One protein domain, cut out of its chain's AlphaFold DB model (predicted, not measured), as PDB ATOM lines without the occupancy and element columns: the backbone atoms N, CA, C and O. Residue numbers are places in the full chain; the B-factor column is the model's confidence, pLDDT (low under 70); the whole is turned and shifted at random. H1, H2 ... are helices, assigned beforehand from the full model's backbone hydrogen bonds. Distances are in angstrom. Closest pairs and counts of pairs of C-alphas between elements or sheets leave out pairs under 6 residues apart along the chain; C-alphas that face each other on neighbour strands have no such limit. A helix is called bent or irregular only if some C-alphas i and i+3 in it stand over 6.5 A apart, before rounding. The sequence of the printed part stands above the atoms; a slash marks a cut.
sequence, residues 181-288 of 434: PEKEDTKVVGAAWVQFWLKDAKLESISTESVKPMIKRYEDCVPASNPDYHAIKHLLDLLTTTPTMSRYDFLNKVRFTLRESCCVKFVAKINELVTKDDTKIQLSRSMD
ATOM      1  N   PRO A 181     -16.628  14.778  54.533       49.06
ATOM      2  CA  PRO A 181     -15.455  15.614  54.563       49.06
ATOM      3  C   PRO A 181     -14.976  15.637  53.109       49.06
ATOM      4  O   PRO A 181     -14.918  14.582  52.471       49.06
ATOM      5  N   GLU A 182     -14.732  16.830  52.552       58.25
ATOM      6  CA  GLU A 182     -14.336  16.993  51.139       58.25
ATOM      7  C   GLU A 182     -13.168  16.061  50.768       58.25
ATOM      8  O   GLU A 182     -12.933  15.745  49.603       58.25
ATOM      9  N   LYS A 183     -12.443  15.608  51.796       62.47
ATOM     10  CA  LYS A 183     -11.366  14.638  51.758       62.47
ATOM     11  C   LYS A 183     -11.630  13.535  52.777       62.47
ATOM     12  O   LYS A 183     -12.032  13.799  53.907       62.47
ATOM     13  N   GLU A 184     -11.345  12.296  52.400       74.38
ATOM     14  CA  GLU A 184     -11.323  11.175  53.340       74.38
ATOM     15  C   GLU A 184     -10.350  11.444  54.507       74.38
ATOM     16  O   GLU A 184      -9.408  12.225  54.376       74.38
ATOM     17  N   ASP A 185     -10.545  10.793  55.657       78.94
ATOM     18  CA  ASP A 185      -9.601  10.918  56.774       78.94
ATOM     19  C   ASP A 185      -8.229  10.348  56.376       78.94
ATOM     20  O   ASP A 185      -8.098   9.176  56.009       78.94
ATOM     21  N   THR A 186      -7.186  11.168  56.526       81.06
ATOM     22  CA  THR A 186      -5.775  10.799  56.323       81.06
ATOM     23  C   THR A 186      -5.379   9.485  57.001       81.06
ATOM     24  O   THR A 186      -4.572   8.729  56.457       81.06
ATOM     25  N   LYS A 187      -5.956   9.152  58.164       82.62
ATOM     26  CA  LYS A 187      -5.685   7.881  58.855       82.62
ATOM     27  C   LYS A 187      -6.293   6.687  58.128       82.62
ATOM     28  O   LYS A 187      -5.660   5.634  58.052       82.62
ATOM     29  N   VAL A 188      -7.499   6.851  57.586       84.88
ATOM     30  CA  VAL A 188      -8.213   5.814  56.832       84.88
ATOM     31  C   VAL A 188      -7.492   5.544  55.515       84.88
ATOM     32  O   VAL A 188      -7.202   4.389  55.199       84.88
ATOM     33  N   VAL A 189      -7.110   6.599  54.792       87.75
ATOM     34  CA  VAL A 189      -6.350   6.479  53.537       87.75
ATOM     35  C   VAL A 189      -4.938   5.944  53.786       87.75
ATOM     36  O   VAL A 189      -4.466   5.074  53.053       87.75
ATOM     37  N   GLY A 190      -4.310   6.355  54.893       85.88
ATOM     38  CA  GLY A 190      -3.072   5.789  55.430       85.88
ATOM     39  C   GLY A 190      -3.130   4.273  55.631       85.88
ATOM     40  O   GLY A 190      -2.246   3.542  55.180       85.88
ATOM     41  N   ALA A 191      -4.188   3.786  56.279       85.94
ATOM     42  CA  ALA A 191      -4.398   2.358  56.499       85.94
ATOM     43  C   ALA A 191      -4.648   1.606  55.181       85.94
ATOM     44  O   ALA A 191      -4.044   0.554  54.954       85.94
ATOM     45  N   ALA A 192      -5.473   2.171  54.293       87.62
ATOM     46  CA  ALA A 192      -5.753   1.604  52.977       87.62
ATOM     47  C   ALA A 192      -4.488   1.502  52.108       87.62
ATOM     48  O   ALA A 192      -4.292   0.502  51.426       87.62
ATOM     49  N   TRP A 193      -3.582   2.479  52.182       91.62
ATOM     50  CA  TRP A 193      -2.294   2.471  51.479       91.62
ATOM     51  C   TRP A 193      -1.383   1.334  51.915       91.62
ATOM     52  O   TRP A 193      -0.865   0.583  51.088       91.62
ATOM     53  N   VAL A 194      -1.214   1.173  53.227       89.19
ATOM     54  CA  VAL A 194      -0.395   0.091  53.782       89.19
ATOM     55  C   VAL A 194      -1.007  -1.266  53.434       89.19
ATOM     56  O   VAL A 194      -0.284  -2.190  53.054       89.19
ATOM     57  N   GLN A 195      -2.333  -1.390  53.528       90.00
ATOM     58  CA  GLN A 195      -3.039  -2.610  53.157       90.00
ATOM     59  C   GLN A 195      -2.876  -2.934  51.668       90.00
ATOM     60  O   GLN A 195      -2.553  -4.076  51.335       90.00
ATOM     61  N   PHE A 196      -3.016  -1.937  50.796       91.69
ATOM     62  CA  PHE A 196      -2.859  -2.091  49.357       91.69
ATOM     63  C   PHE A 196      -1.486  -2.679  49.013       91.69
ATOM     64  O   PHE A 196      -1.404  -3.718  48.367       91.69
ATOM     65  N   TRP A 197      -0.400  -2.091  49.522       90.88
ATOM     66  CA  TRP A 197       0.957  -2.534  49.186       90.88
ATOM     67  C   TRP A 197       1.371  -3.855  49.846       90.88
ATOM     68  O   TRP A 197       2.079  -4.667  49.241       90.88
ATOM     69  N   LEU A 198       0.934  -4.107  51.083       87.88
ATOM     70  CA  LEU A 198       1.327  -5.318  51.805       87.88
ATOM     71  C   LEU A 198       0.449  -6.529  51.474       87.88
ATOM     72  O   LEU A 198       0.973  -7.644  51.426       87.88
ATOM     73  N   LYS A 199      -0.850  -6.339  51.220       83.94
ATOM     74  CA  LYS A 199      -1.821  -7.437  51.093       83.94
ATOM     75  C   LYS A 199      -2.460  -7.519  49.712       83.94
ATOM     76  O   LYS A 199      -2.363  -8.569  49.086       83.94
ATOM     77  N   ASP A 200      -3.071  -6.437  49.246       80.50
ATOM     78  CA  ASP A 200      -4.030  -6.520  48.134       80.50
ATOM     79  C   ASP A 200      -3.342  -6.498  46.758       80.50
ATOM     80  O   ASP A 200      -3.774  -7.173  45.822       80.50
ATOM     81  N   ALA A 201      -2.237  -5.764  46.628       79.56
ATOM     82  CA  ALA A 201      -1.490  -5.655  45.384       79.56
ATOM     83  C   ALA A 201      -0.648  -6.912  45.113       79.56
ATOM     84  O   ALA A 201       0.233  -7.299  45.893       79.56
ATOM     85  N   LYS A 202      -0.871  -7.501  43.933       85.50
ATOM     86  CA  LYS A 202       0.009  -8.504  43.321       85.50
ATOM     87  C   LYS A 202       1.205  -7.808  42.677       85.50
ATOM     88  O   LYS A 202       1.150  -7.457  41.496       85.50
ATOM     89  N   LEU A 203       2.246  -7.563  43.475       86.06
ATOM     90  CA  LEU A 203       3.414  -6.731  43.137       86.06
ATOM     91  C   LEU A 203       4.111  -7.148  41.830       86.06
ATOM     92  O   LEU A 203       4.643  -6.307  41.115       86.06
ATOM     93  N   GLU A 204       4.065  -8.427  41.480       81.94
ATOM     94  CA  GLU A 204       4.608  -8.989  40.244       81.94
ATOM     95  C   GLU A 204       3.823  -8.594  38.980       81.94
ATOM     96  O   GLU A 204       4.365  -8.631  37.881       81.94
ATOM     97  N   SER A 205       2.556  -8.197  39.116       85.25
ATOM     98  CA  SER A 205       1.634  -7.945  37.996       85.25
ATOM     99  C   SER A 205       1.054  -6.531  37.970       85.25
ATOM    100  O   SER A 205       0.155  -6.250  37.180       85.25
ATOM    101  N   ILE A 206       1.568  -5.629  38.810       88.62
ATOM    102  CA  ILE A 206       1.075  -4.250  38.879       88.62
ATOM    103  C   ILE A 206       1.240  -3.517  37.543       88.62
ATOM    104  O   ILE A 206       2.178  -3.751  36.778       88.62
ATOM    105  N   SER A 207       0.311  -2.615  37.264       87.50
ATOM    106  CA  SER A 207       0.332  -1.722  36.107       87.50
ATOM    107  C   SER A 207       0.023  -0.291  36.526       87.50
ATOM    108  O   SER A 207      -0.565  -0.060  37.590       87.50
ATOM    109  N   THR A 208       0.363   0.669  35.669       87.62
ATOM    110  CA  THR A 208       0.042   2.088  35.880       87.62
ATOM    111  C   THR A 208      -1.441   2.298  36.194       87.62
ATOM    112  O   THR A 208      -1.776   2.977  37.161       87.62
ATOM    113  N   GLU A 209      -2.337   1.657  35.444       86.44
ATOM    114  CA  GLU A 209      -3.792   1.764  35.622       86.44
ATOM    115  C   GLU A 209      -4.275   1.193  36.956       86.44
ATOM    116  O   GLU A 209      -5.165   1.764  37.580       86.44
ATOM    117  N   SER A 210      -3.668   0.100  37.424       87.38
ATOM    118  CA  SER A 210      -4.075  -0.547  38.678       87.38
ATOM    119  C   SER A 210      -3.679   0.246  39.927       87.38
ATOM    120  O   SER A 210      -4.371   0.194  40.941       87.38
ATOM    121  N   VAL A 211      -2.568   0.984  39.865       90.00
ATOM    122  CA  VAL A 211      -1.983   1.659  41.030       90.00
ATOM    123  C   VAL A 211      -2.377   3.137  41.085       90.00
ATOM    124  O   VAL A 211      -2.614   3.672  42.171       90.00
ATOM    125  N   LYS A 212      -2.497   3.806  39.929       90.44
ATOM    126  CA  LYS A 212      -2.786   5.247  39.827       90.44
ATOM    127  C   LYS A 212      -4.001   5.710  40.653       90.44
ATOM    128  O   LYS A 212      -3.867   6.750  41.297       90.44
ATOM    129  N   PRO A 213      -5.141   4.984  40.716       91.81
ATOM    130  CA  PRO A 213      -6.282   5.395  41.536       91.81
ATOM    131  C   PRO A 213      -5.949   5.501  43.029       91.81
ATOM    132  O   PRO A 213      -6.363   6.459  43.677       91.81
ATOM    133  N   MET A 214      -5.165   4.564  43.570       92.44
ATOM    134  CA  MET A 214      -4.795   4.565  44.989       92.44
ATOM    135  C   MET A 214      -3.800   5.687  45.320       92.44
ATOM    136  O   MET A 214      -3.921   6.321  46.364       92.44
ATOM    137  N   ILE A 215      -2.842   5.965  44.425       92.00
ATOM    138  CA  ILE A 215      -1.880   7.073  44.589       92.00
ATOM    139  C   ILE A 215      -2.589   8.416  44.551       92.00
ATOM    140  O   ILE A 215      -2.374   9.240  45.436       92.00
ATOM    141  N   LYS A 216      -3.473   8.608  43.570       91.81
ATOM    142  CA  LYS A 216      -4.250   9.837  43.445       91.81
ATOM    143  C   LYS A 216      -5.142  10.060  44.672       91.81
ATOM    144  O   LYS A 216      -5.108  11.131  45.256       91.81
ATOM    145  N   ARG A 217      -5.838   9.012  45.137       90.38
ATOM    146  CA  ARG A 217      -6.643   9.043  46.370       90.38
ATOM    147  C   ARG A 217      -5.831   9.480  47.595       90.38
ATOM    148  O   ARG A 217      -6.348  10.207  48.436       90.38
ATOM    149  N   TYR A 218      -4.577   9.040  47.705       90.38
ATOM    150  CA  TYR A 218      -3.701   9.436  48.808       90.38
ATOM    151  C   TYR A 218      -3.220  10.885  48.686       90.38
ATOM    152  O   TYR A 218      -3.251  11.618  49.669       90.38
ATOM    153  N   GLU A 219      -2.800  11.307  47.494       91.19
ATOM    154  CA  GLU A 219      -2.334  12.675  47.242       91.19
ATOM    155  C   GLU A 219      -3.450  13.712  47.445       91.19
ATOM    156  O   GLU A 219      -3.230  14.698  48.142       91.19
ATOM    157  N   ASP A 220      -4.664  13.436  46.956       88.69
ATOM    158  CA  ASP A 220      -5.835  14.314  47.104       88.69
ATOM    159  C   ASP A 220      -6.235  14.504  48.587       88.69
ATOM    160  O   ASP A 220      -6.677  15.585  49.004       88.69
ATOM    161  N   CYS A 221      -6.069  13.450  49.396       87.31
ATOM    162  CA  CYS A 221      -6.455  13.388  50.808       87.31
ATOM    163  C   CYS A 221      -5.450  14.082  51.744       87.31
ATOM    164  O   CYS A 221      -5.838  14.653  52.766       87.31
ATOM    165  N   VAL A 222      -4.160  14.054  51.410       85.12
ATOM    166  CA  VAL A 222      -3.094  14.494  52.315       85.12
ATOM    167  C   VAL A 222      -2.712  15.961  52.073       85.12
ATOM    168  O   VAL A 222      -2.456  16.354  50.938       85.12
ATOM    169  N   PRO A 223      -2.646  16.808  53.120       83.62
ATOM    170  CA  PRO A 223      -2.243  18.202  52.961       83.62
ATOM    171  C   PRO A 223      -0.755  18.325  52.607       83.62
ATOM    172  O   PRO A 223       0.063  17.519  53.047       83.62
ATOM    173  N   ALA A 224      -0.386  19.396  51.900       84.50
ATOM    174  CA  ALA A 224       0.996  19.654  51.479       84.50
ATOM    175  C   ALA A 224       2.003  19.792  52.640       84.50
ATOM    176  O   ALA A 224       3.201  19.637  52.439       84.50
ATOM    177  N   SER A 225       1.522  20.069  53.856       81.69
ATOM    178  CA  SER A 225       2.330  20.117  55.079       81.69
ATOM    179  C   SER A 225       2.732  18.737  55.611       81.69
ATOM    180  O   SER A 225       3.576  18.648  56.502       81.69
ATOM    181  N   ASN A 226       2.124  17.658  55.114       83.06
ATOM    182  CA  ASN A 226       2.443  16.305  55.547       83.06
ATOM    183  C   ASN A 226       3.807  15.865  54.979       83.06
ATOM    184  O   ASN A 226       4.049  16.048  53.782       83.06
ATOM    185  N   PRO A 227       4.678  15.233  55.789       80.25
ATOM    186  CA  PRO A 227       5.999  14.785  55.340       80.25
ATOM    187  C   PRO A 227       5.954  13.811  54.151       80.25
ATOM    188  O   PRO A 227       6.876  13.799  53.337       80.25
ATOM    189  N   ASP A 228       4.877  13.035  54.011       80.31
ATOM    190  CA  ASP A 228       4.733  12.024  52.962       80.31
ATOM    191  C   ASP A 228       4.238  12.623  51.626       80.31
ATOM    192  O   ASP A 228       4.384  11.992  50.575       80.31
ATOM    193  N   TYR A 229       3.692  13.850  51.628       86.69
ATOM    194  CA  TYR A 229       3.033  14.462  50.463       86.69
ATOM    195  C   TYR A 229       3.948  14.524  49.234       86.69
ATOM    196  O   TYR A 229       3.586  14.059  48.152       86.69
ATOM    197  N   HIS A 230       5.171  15.039  49.395       87.62
ATOM    198  CA  HIS A 230       6.118  15.176  48.287       87.62
ATOM    199  C   HIS A 230       6.548  13.827  47.703       87.62
ATOM    200  O   HIS A 230       6.694  13.701  46.487       87.62
ATOM    201  N   ALA A 231       6.721  12.810  48.549       85.94
ATOM    202  CA  ALA A 231       7.112  11.478  48.104       85.94
ATOM    203  C   ALA A 231       5.988  10.802  47.300       85.94
ATOM    204  O   ALA A 231       6.253  10.143  46.293       85.94
ATOM    205  N   ILE A 232       4.733  11.008  47.699       90.31
ATOM    206  CA  ILE A 232       3.553  10.430  47.042       90.31
ATOM    207  C   ILE A 232       3.234  11.157  45.739       90.31
ATOM    208  O   ILE A 232       3.004  10.506  44.718       90.31
ATOM    209  N   LYS A 233       3.323  12.490  45.736       90.81
ATOM    210  CA  LYS A 233       3.227  13.297  44.517       90.81
ATOM    211  C   LYS A 233       4.282  12.885  43.492       90.81
ATOM    212  O   LYS A 233       3.951  12.639  42.338       90.81
ATOM    213  N   HIS A 234       5.524  12.680  43.930       90.00
ATOM    214  CA  HIS A 234       6.587  12.184  43.062       90.00
ATOM    215  C   HIS A 234       6.262  10.804  42.459       90.00
ATOM    216  O   HIS A 234       6.529  10.581  41.282       90.00
ATOM    217  N   LEU A 235       5.648   9.872  43.204       90.38
ATOM    218  CA  LEU A 235       5.199   8.597  42.620       90.38
ATOM    219  C   LEU A 235       4.130   8.789  41.536       90.38
ATOM    220  O   LEU A 235       4.155   8.085  40.524       90.38
ATOM    221  N   LEU A 236       3.198   9.724  41.738       91.12
ATOM    222  CA  LEU A 236       2.175  10.053  40.746       91.12
ATOM    223  C   LEU A 236       2.800  10.672  39.485       91.12
ATOM    224  O   LEU A 236       2.446  10.289  38.366       91.12
ATOM    225  N   ASP A 237       3.777  11.561  39.663       90.81
ATOM    226  CA  ASP A 237       4.535  12.183  38.577       90.81
ATOM    227  C   ASP A 237       5.351  11.144  37.796       90.81
ATOM    228  O   ASP A 237       5.385  11.173  36.567       90.81
ATOM    229  N   LEU A 238       5.949  10.155  38.464       88.44
ATOM    230  CA  LEU A 238       6.657   9.055  37.798       88.44
ATOM    231  C   LEU A 238       5.736   8.242  36.877       88.44
ATOM    232  O   LEU A 238       6.117   7.922  35.752       88.44
ATOM    233  N   LEU A 239       4.504   7.957  37.311       85.69
ATOM    234  CA  LEU A 239       3.528   7.230  36.493       85.69
ATOM    235  C   LEU A 239       3.056   8.013  35.258       85.69
ATOM    236  O   LEU A 239       2.556   7.403  34.314       85.69
ATOM    237  N   THR A 240       3.181   9.341  35.259       83.62
ATOM    238  CA  THR A 240       2.782  10.191  34.126       83.62
ATOM    239  C   THR A 240       3.953  10.524  33.204       83.62
ATOM    240  O   THR A 240       3.797  10.492  31.987       83.62
ATOM    241  N   THR A 241       5.131  10.790  33.767       84.81
ATOM    242  CA  THR A 241       6.335  11.207  33.029       84.81
ATOM    243  C   THR A 241       7.156  10.034  32.502       84.81
ATOM    244  O   THR A 241       7.760  10.136  31.438       84.81
ATOM    245  N   THR A 242       7.183   8.910  33.224       83.69
ATOM    246  CA  THR A 242       8.007   7.733  32.901       83.69
ATOM    247  C   THR A 242       7.234   6.417  33.094       83.69
ATOM    248  O   THR A 242       7.690   5.514  33.798       83.69
ATOM    249  N   PRO A 243       6.077   6.236  32.422       79.88
ATOM    250  CA  PRO A 243       5.238   5.042  32.584       79.88
ATOM    251  C   PRO A 243       5.925   3.747  32.126       79.88
ATOM    252  O   PRO A 243       5.505   2.656  32.503       79.88
ATOM    253  N   THR A 244       6.988   3.843  31.324       82.44
ATOM    254  CA  THR A 244       7.706   2.690  30.774       82.44
ATOM    255  C   THR A 244       8.703   2.047  31.746       82.44
ATOM    256  O   THR A 244       9.264   1.000  31.410       82.44
ATOM    257  N   MET A 245       8.911   2.613  32.940       87.06
ATOM    258  CA  MET A 245       9.837   2.075  33.945       87.06
ATOM    259  C   MET A 245       9.502   0.646  34.380       87.06
ATOM    260  O   MET A 245       8.357   0.203  34.263       87.06
ATOM    261  N   SER A 246      10.495  -0.076  34.905       88.00
ATOM    262  CA  SER A 246      10.270  -1.427  35.416       88.00
ATOM    263  C   SER A 246       9.410  -1.411  36.685       88.00
ATOM    264  O   SER A 246       9.456  -0.461  37.476       88.00
ATOM    265  N   ARG A 247       8.644  -2.484  36.920       87.62
ATOM    266  CA  ARG A 247       7.884  -2.652  38.172       87.62
ATOM    267  C   ARG A 247       8.800  -2.608  39.387       87.62
ATOM    268  O   ARG A 247       8.444  -2.015  40.398       87.62
ATOM    269  N   TYR A 248       9.976  -3.222  39.285       87.69
ATOM    270  CA  TYR A 248      10.967  -3.236  40.353       87.69
ATOM    271  C   TYR A 248      11.443  -1.826  40.718       87.69
ATOM    272  O   TYR A 248      11.438  -1.463  41.894       87.69
ATOM    273  N   ASP A 249      11.795  -1.007  39.724       85.56
ATOM    274  CA  ASP A 249      12.246   0.370  39.959       85.56
ATOM    275  C   ASP A 249      11.135   1.222  40.569       85.56
ATOM    276  O   ASP A 249      11.378   1.988  41.505       85.56
ATOM    277  N   PHE A 250       9.902   1.033  40.101       89.44
ATOM    278  CA  PHE A 250       8.737   1.693  40.670       89.44
ATOM    279  C   PHE A 250       8.505   1.291  42.137       89.44
ATOM    280  O   PHE A 250       8.399   2.150  43.013       89.44
ATOM    281  N   LEU A 251       8.511  -0.009  42.445       89.31
ATOM    282  CA  LEU A 251       8.363  -0.533  43.808       89.31
ATOM    283  C   LEU A 251       9.495  -0.070  44.740       89.31
ATOM    284  O   LEU A 251       9.259   0.236  45.911       89.31
ATOM    285  N   ASN A 252      10.715   0.069  44.218       86.75
ATOM    286  CA  ASN A 252      11.836   0.652  44.952       86.75
ATOM    287  C   ASN A 252      11.607   2.116  45.330       86.75
ATOM    288  O   ASN A 252      12.145   2.566  46.341       86.75
ATOM    289  N   LYS A 253      10.818   2.867  44.556       86.56
ATOM    290  CA  LYS A 253      10.399   4.224  44.927       86.56
ATOM    291  C   LYS A 253       9.257   4.198  45.943       86.56
ATOM    292  O   LYS A 253       9.282   4.988  46.884       86.56
ATOM    293  N   VAL A 254       8.326   3.247  45.832       88.94
ATOM    294  CA  VAL A 254       7.206   3.075  46.780       88.94
ATOM    295  C   VAL A 254       7.687   2.851  48.216       88.94
ATOM    296  O   VAL A 254       7.089   3.395  49.142       88.94
ATOM    297  N   ARG A 255       8.798   2.132  48.431       86.38
ATOM    298  CA  ARG A 255       9.313   1.841  49.788       86.38
ATOM    299  C   ARG A 255       9.555   3.093  50.644       86.38
ATOM    300  O   ARG A 255       9.437   3.021  51.861       86.38
ATOM    301  N   PHE A 256       9.872   4.228  50.014       85.19
ATOM    302  CA  PHE A 256      10.141   5.495  50.699       85.19
ATOM    303  C   PHE A 256       8.869   6.221  51.158       85.19
ATOM    304  O   PHE A 256       8.963   7.192  51.894       85.19
ATOM    305  N   THR A 257       7.691   5.741  50.753       86.50
ATOM    306  CA  THR A 257       6.381   6.252  51.201       86.50
ATOM    307  C   THR A 257       5.784   5.435  52.346       86.50
ATOM    308  O   THR A 257       4.648   5.658  52.757       86.50
ATOM    309  N   LEU A 258       6.515   4.431  52.838       85.44
ATOM    310  CA  LEU A 258       6.071   3.550  53.909       85.44
ATOM    311  C   LEU A 258       6.864   3.838  55.182       85.44
ATOM    312  O   LEU A 258       8.084   3.990  55.151       85.44
ATOM    313  N   ARG A 259       6.174   3.808  56.326       81.94
ATOM    314  CA  ARG A 259       6.822   3.835  57.645       81.94
ATOM    315  C   ARG A 259       7.794   2.668  57.788       81.94
ATOM    316  O   ARG A 259       7.527   1.583  57.273       81.94
ATOM    317  N   GLU A 260       8.855   2.859  58.563       80.19
ATOM    318  CA  GLU A 260       9.964   1.909  58.727       80.19
ATOM    319  C   GLU A 260       9.510   0.457  58.969       80.19
ATOM    320  O   GLU A 260       9.878  -0.450  58.222       80.19
ATOM    321  N   SER A 261       8.601   0.234  59.922       81.50
ATOM    322  CA  SER A 261       8.081  -1.104  60.248       81.50
ATOM    323  C   SER A 261       7.298  -1.775  59.109       81.50
ATOM    324  O   SER A 261       7.263  -3.004  59.011       81.50
ATOM    325  N   CYS A 262       6.668  -0.988  58.235       85.50
ATOM    326  CA  CYS A 262       5.960  -1.471  57.048       85.50
ATOM    327  C   CYS A 262       6.912  -1.630  55.858       85.50
ATOM    328  O   CYS A 262       6.774  -2.582  55.095       85.50
ATOM    329  N   CYS A 263       7.901  -0.743  55.737       84.44
ATOM    330  CA  CYS A 263       8.948  -0.794  54.725       84.44
ATOM    331  C   CYS A 263       9.753  -2.093  54.831       84.44
ATOM    332  O   CYS A 263       9.910  -2.785  53.832       84.44
ATOM    333  N   VAL A 264      10.154  -2.506  56.040       82.19
ATOM    334  CA  VAL A 264      10.860  -3.784  56.257       82.19
ATOM    335  C   VAL A 264      10.049  -4.972  55.723       82.19
ATOM    336  O   VAL A 264      10.580  -5.812  54.997       82.19
ATOM    337  N   LYS A 265       8.742  -5.020  56.013       84.31
ATOM    338  CA  LYS A 265       7.843  -6.086  55.529       84.31
ATOM    339  C   LYS A 265       7.660  -6.043  54.012       84.31
ATOM    340  O   LYS A 265       7.642  -7.082  53.359       84.31
ATOM    341  N   PHE A 266       7.531  -4.845  53.454       88.31
ATOM    342  CA  PHE A 266       7.383  -4.631  52.020       88.31
ATOM    343  C   PHE A 266       8.644  -5.038  51.246       88.31
ATOM    344  O   PHE A 266       8.556  -5.769  50.263       88.31
ATOM    345  N   VAL A 267       9.824  -4.642  51.729       86.88
ATOM    346  CA  VAL A 267      11.120  -5.020  51.152       86.88
ATOM    347  C   VAL A 267      11.341  -6.528  51.247       86.88
ATOM    348  O   VAL A 267      11.764  -7.132  50.266       86.88
ATOM    349  N   ALA A 268      10.997  -7.162  52.374       84.38
ATOM    350  CA  ALA A 268      11.061  -8.617  52.502       84.38
ATOM    351  C   ALA A 268      10.195  -9.326  51.441       84.38
ATOM    352  O   ALA A 268      10.668 -10.255  50.789       84.38
ATOM    353  N   LYS A 269       8.971  -8.831  51.200       86.44
ATOM    354  CA  LYS A 269       8.065  -9.349  50.161       86.44
ATOM    355  C   LYS A 269       8.639  -9.174  48.751       86.44
ATOM    356  O   LYS A 269       8.573 -10.098  47.949       86.44
ATOM    357  N   ILE A 270       9.235  -8.020  48.441       86.44
ATOM    358  CA  ILE A 270       9.898  -7.797  47.142       86.44
ATOM    359  C   ILE A 270      11.092  -8.738  46.976       86.44
ATOM    360  O   ILE A 270      11.231  -9.361  45.928       86.44
ATOM    361  N   ASN A 271      11.930  -8.879  48.004       85.75
ATOM    362  CA  ASN A 271      13.093  -9.762  47.956       85.75
ATOM    363  C   ASN A 271      12.683 -11.223  47.718       85.75
ATOM    364  O   ASN A 271      13.313 -11.897  46.910       85.75
ATOM    365  N   GLU A 272      11.595 -11.692  48.336       85.62
ATOM    366  CA  GLU A 272      11.038 -13.028  48.077       85.62
ATOM    367  C   GLU A 272      10.549 -13.202  46.625       85.62
ATOM    368  O   GLU A 272      10.649 -14.282  46.045       85.62
ATOM    369  N   LEU A 273      10.020 -12.146  46.004       82.06
ATOM    370  CA  LEU A 273       9.615 -12.191  44.596       82.06
ATOM    371  C   LEU A 273      10.816 -12.161  43.643       82.06
ATOM    372  O   LEU A 273      10.738 -12.707  42.544       82.06
ATOM    373  N   VAL A 274      11.928 -11.544  44.041       82.94
ATOM    374  CA  VAL A 274      13.160 -11.495  43.240       82.94
ATOM    375  C   VAL A 274      13.921 -12.827  43.275       82.94
ATOM    376  O   VAL A 274      14.636 -13.132  42.321       82.94
ATOM    377  N   THR A 275      13.765 -13.642  44.324       79.06
ATOM    378  CA  THR A 275      14.407 -14.970  44.409       79.06
ATOM    379  C   THR A 275      13.728 -16.035  43.546       79.06
ATOM    380  O   THR A 275      14.345 -17.055  43.253       79.06
ATOM    381  N   LYS A 276      12.483 -15.808  43.116       81.69
ATOM    382  CA  LYS A 276      11.732 -16.692  42.214       81.69
ATOM    383  C   LYS A 276      11.910 -16.221  40.762       81.69
ATOM    384  O   LYS A 276      11.563 -15.088  40.433       81.69
ATOM    385  N   ASP A 277      12.420 -17.089  39.887       74.81
ATOM    386  CA  ASP A 277      12.811 -16.719  38.513       74.81
ATOM    387  C   ASP A 277      11.653 -16.162  37.668       74.81
ATOM    388  O   ASP A 277      11.806 -15.134  37.002       74.81
ATOM    389  N   ASP A 278      10.465 -16.768  37.750       76.94
ATOM    390  CA  ASP A 278       9.295 -16.317  36.989       76.94
ATOM    391  C   ASP A 278       8.847 -14.909  37.400       76.94
ATOM    392  O   ASP A 278       8.591 -14.047  36.556       76.94
ATOM    393  N   THR A 279       8.778 -14.635  38.706       78.44
ATOM    394  CA  THR A 279       8.363 -13.325  39.224       78.44
ATOM    395  C   THR A 279       9.453 -12.276  39.059       78.44
ATOM    396  O   THR A 279       9.134 -11.119  38.799       78.44
ATOM    397  N   LYS A 280      10.733 -12.662  39.093       80.69
ATOM    398  CA  LYS A 280      11.860 -11.781  38.763       80.69
ATOM    399  C   LYS A 280      11.765 -11.247  37.332       80.69
ATOM    400  O   LYS A 280      11.968 -10.053  37.114       80.69
ATOM    401  N   ILE A 281      11.400 -12.098  36.369       80.56
ATOM    402  CA  ILE A 281      11.157 -11.681  34.977       80.56
ATOM    403  C   ILE A 281       9.950 -10.740  34.886       80.56
ATOM    404  O   ILE A 281       9.966  -9.796  34.101       80.56
ATOM    405  N   GLN A 282       8.892 -10.959  35.671       80.94
ATOM    406  CA  GLN A 282       7.739 -10.051  35.663       80.94
ATOM    407  C   GLN A 282       8.064  -8.686  36.283       80.94
ATOM    408  O   GLN A 282       7.597  -7.660  35.784       80.94
ATOM    409  N   LEU A 283       8.895  -8.661  37.326       83.81
ATOM    410  CA  LEU A 283       9.324  -7.438  38.002       83.81
ATOM    411  C   LEU A 283      10.240  -6.556  37.136       83.81
ATOM    412  O   LEU A 283      10.215  -5.335  37.282       83.81
ATOM    413  N   SER A 284      11.016  -7.143  36.220       84.25
ATOM    414  CA  SER A 284      11.862  -6.384  35.286       84.25
ATOM    415  C   SER A 284      11.088  -5.777  34.110       84.25
ATOM    416  O   SER A 284      11.613  -4.914  33.404       84.25
ATOM    417  N   ARG A 285       9.838  -6.198  33.896       83.62
ATOM    418  CA  ARG A 285       8.973  -5.660  32.842       83.62
ATOM    419  C   ARG A 285       8.365  -4.315  33.229       83.62
ATOM    420  O   ARG A 285       8.312  -3.935  34.397       83.62
ATOM    421  N   SER A 286       7.896  -3.616  32.207       87.19
ATOM    422  CA  SER A 286       7.353  -2.267  32.291       87.19
ATOM    423  C   SER A 286       6.045  -2.169  33.096       87.19
ATOM    424  O   SER A 286       5.234  -3.098  33.097       87.19
ATOM    425  N   MET A 287       5.828  -1.022  33.744       85.44
ATOM    426  CA  MET A 287       4.557  -0.625  34.369       85.44
ATOM    427  C   MET A 287       3.465  -0.294  33.336       85.44
ATOM    428  O   MET A 287       2.275  -0.469  33.619       85.44
ATOM    429  N   ASP A 288       3.863   0.145  32.138       86.12
ATOM    430  CA  ASP A 288       2.968   0.439  31.021       86.12
ATOM    431  C   ASP A 288       2.385  -0.858  30.419       86.12
ATOM    432  O   ASP A 288       3.153  -1.718  29.968       86.12
TER     433      ASP A 288
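This is residues 181 to 288 of the 434 residues of an uncharacterized protein of Oikopleura dioica (UniProt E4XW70). Five helices, H1 to H5, lie roughly side by side in an up-and-down bundle, each running against the one before it, and their contacts close into a ring, with H5 coming back to H1. The short helix H6 turns a corner after H5 at one end of the bundle and folds back to the beginning of H4. The printed part has 108 residues, with six named helices in the order H1 to H6 and no named strand; the class is all helix. The whole is compact, with a radius of gyration of the C-alphas of 13.7 A, and its C-alphas span 45 by 30 by 20 A, only just elongated.

The longest helix, H5, takes residues 260 to 275 and measures 22.6 A from C-alpha 260 at (9.964, 1.909, 58.727) to C-alpha 275 at (14.407, -14.970, 44.409). Before it comes H4, residues 247 to 257, 15.9 A, and after it H6, residues 277 to 283, 9.9 A, ending at C-alpha 283 at (9.324, -7.438, 38.002). H1, residues 186 to 200, is 19.2 A long and begins at C-alpha 186 at (-5.775, 10.799, 56.323). H2, residues 208 to 221, is 19.8 A long and only just irregular: C-alphas 210 and 213 are 7.0 A apart. H3, residues 229 to 241, is 18.0 A long.

In the bundle, H5 touches H4 with residues 263 to 267 alone; they form a helical hairpin at a shallow tilt of 12 degrees, closest at the C-alphas of Arg 255 and Cys 263, 5.6 A apart. Residues 262 to 266 of H5 touch residues 194 to 198 of H1, which runs the same way at a shallow tilt of 21 degrees; the C-alphas of Leu 198 and Phe 266 are closest, 6.1 A. H1 and H2 form a hairpin at 20 degrees, closest at the C-alphas of Thr 186 and Cys 221, 6.1 A. H2 and H3 form another at 32 degrees, closest at the C-alphas of Glu 219 and Lys 233, 6.2 A. H3 touches H4 with residues 231 to 235 alone, in a hairpin at 19 degrees, with the C-alphas of Ala 231 and Thr 257 closest at 6.1 A. H1 and H4 are near each other, while H2 and H5 are apart. H6 touches H5 only at the corner, Val 274 to Lys 280, 4.7 A between C-alphas. H6 and H4 only just touch, with 3 pairs of C-alphas within 8 A, the closest those of Arg 247 and Leu 283, 5.0 A. In H1, H3 and H6 every O i to N i+4 pair is within hydrogen-bond range; H2 has 8 of 10, H4 5 of 7 and H5 11 of 12.

The C-alphas farthest apart, those of Pro 181 and Asp 277, are 45.8 A apart. The printed part has no cut and no long link. The mean pLDDT of the printed part is 84.8; residues 181 to 183 are under 70.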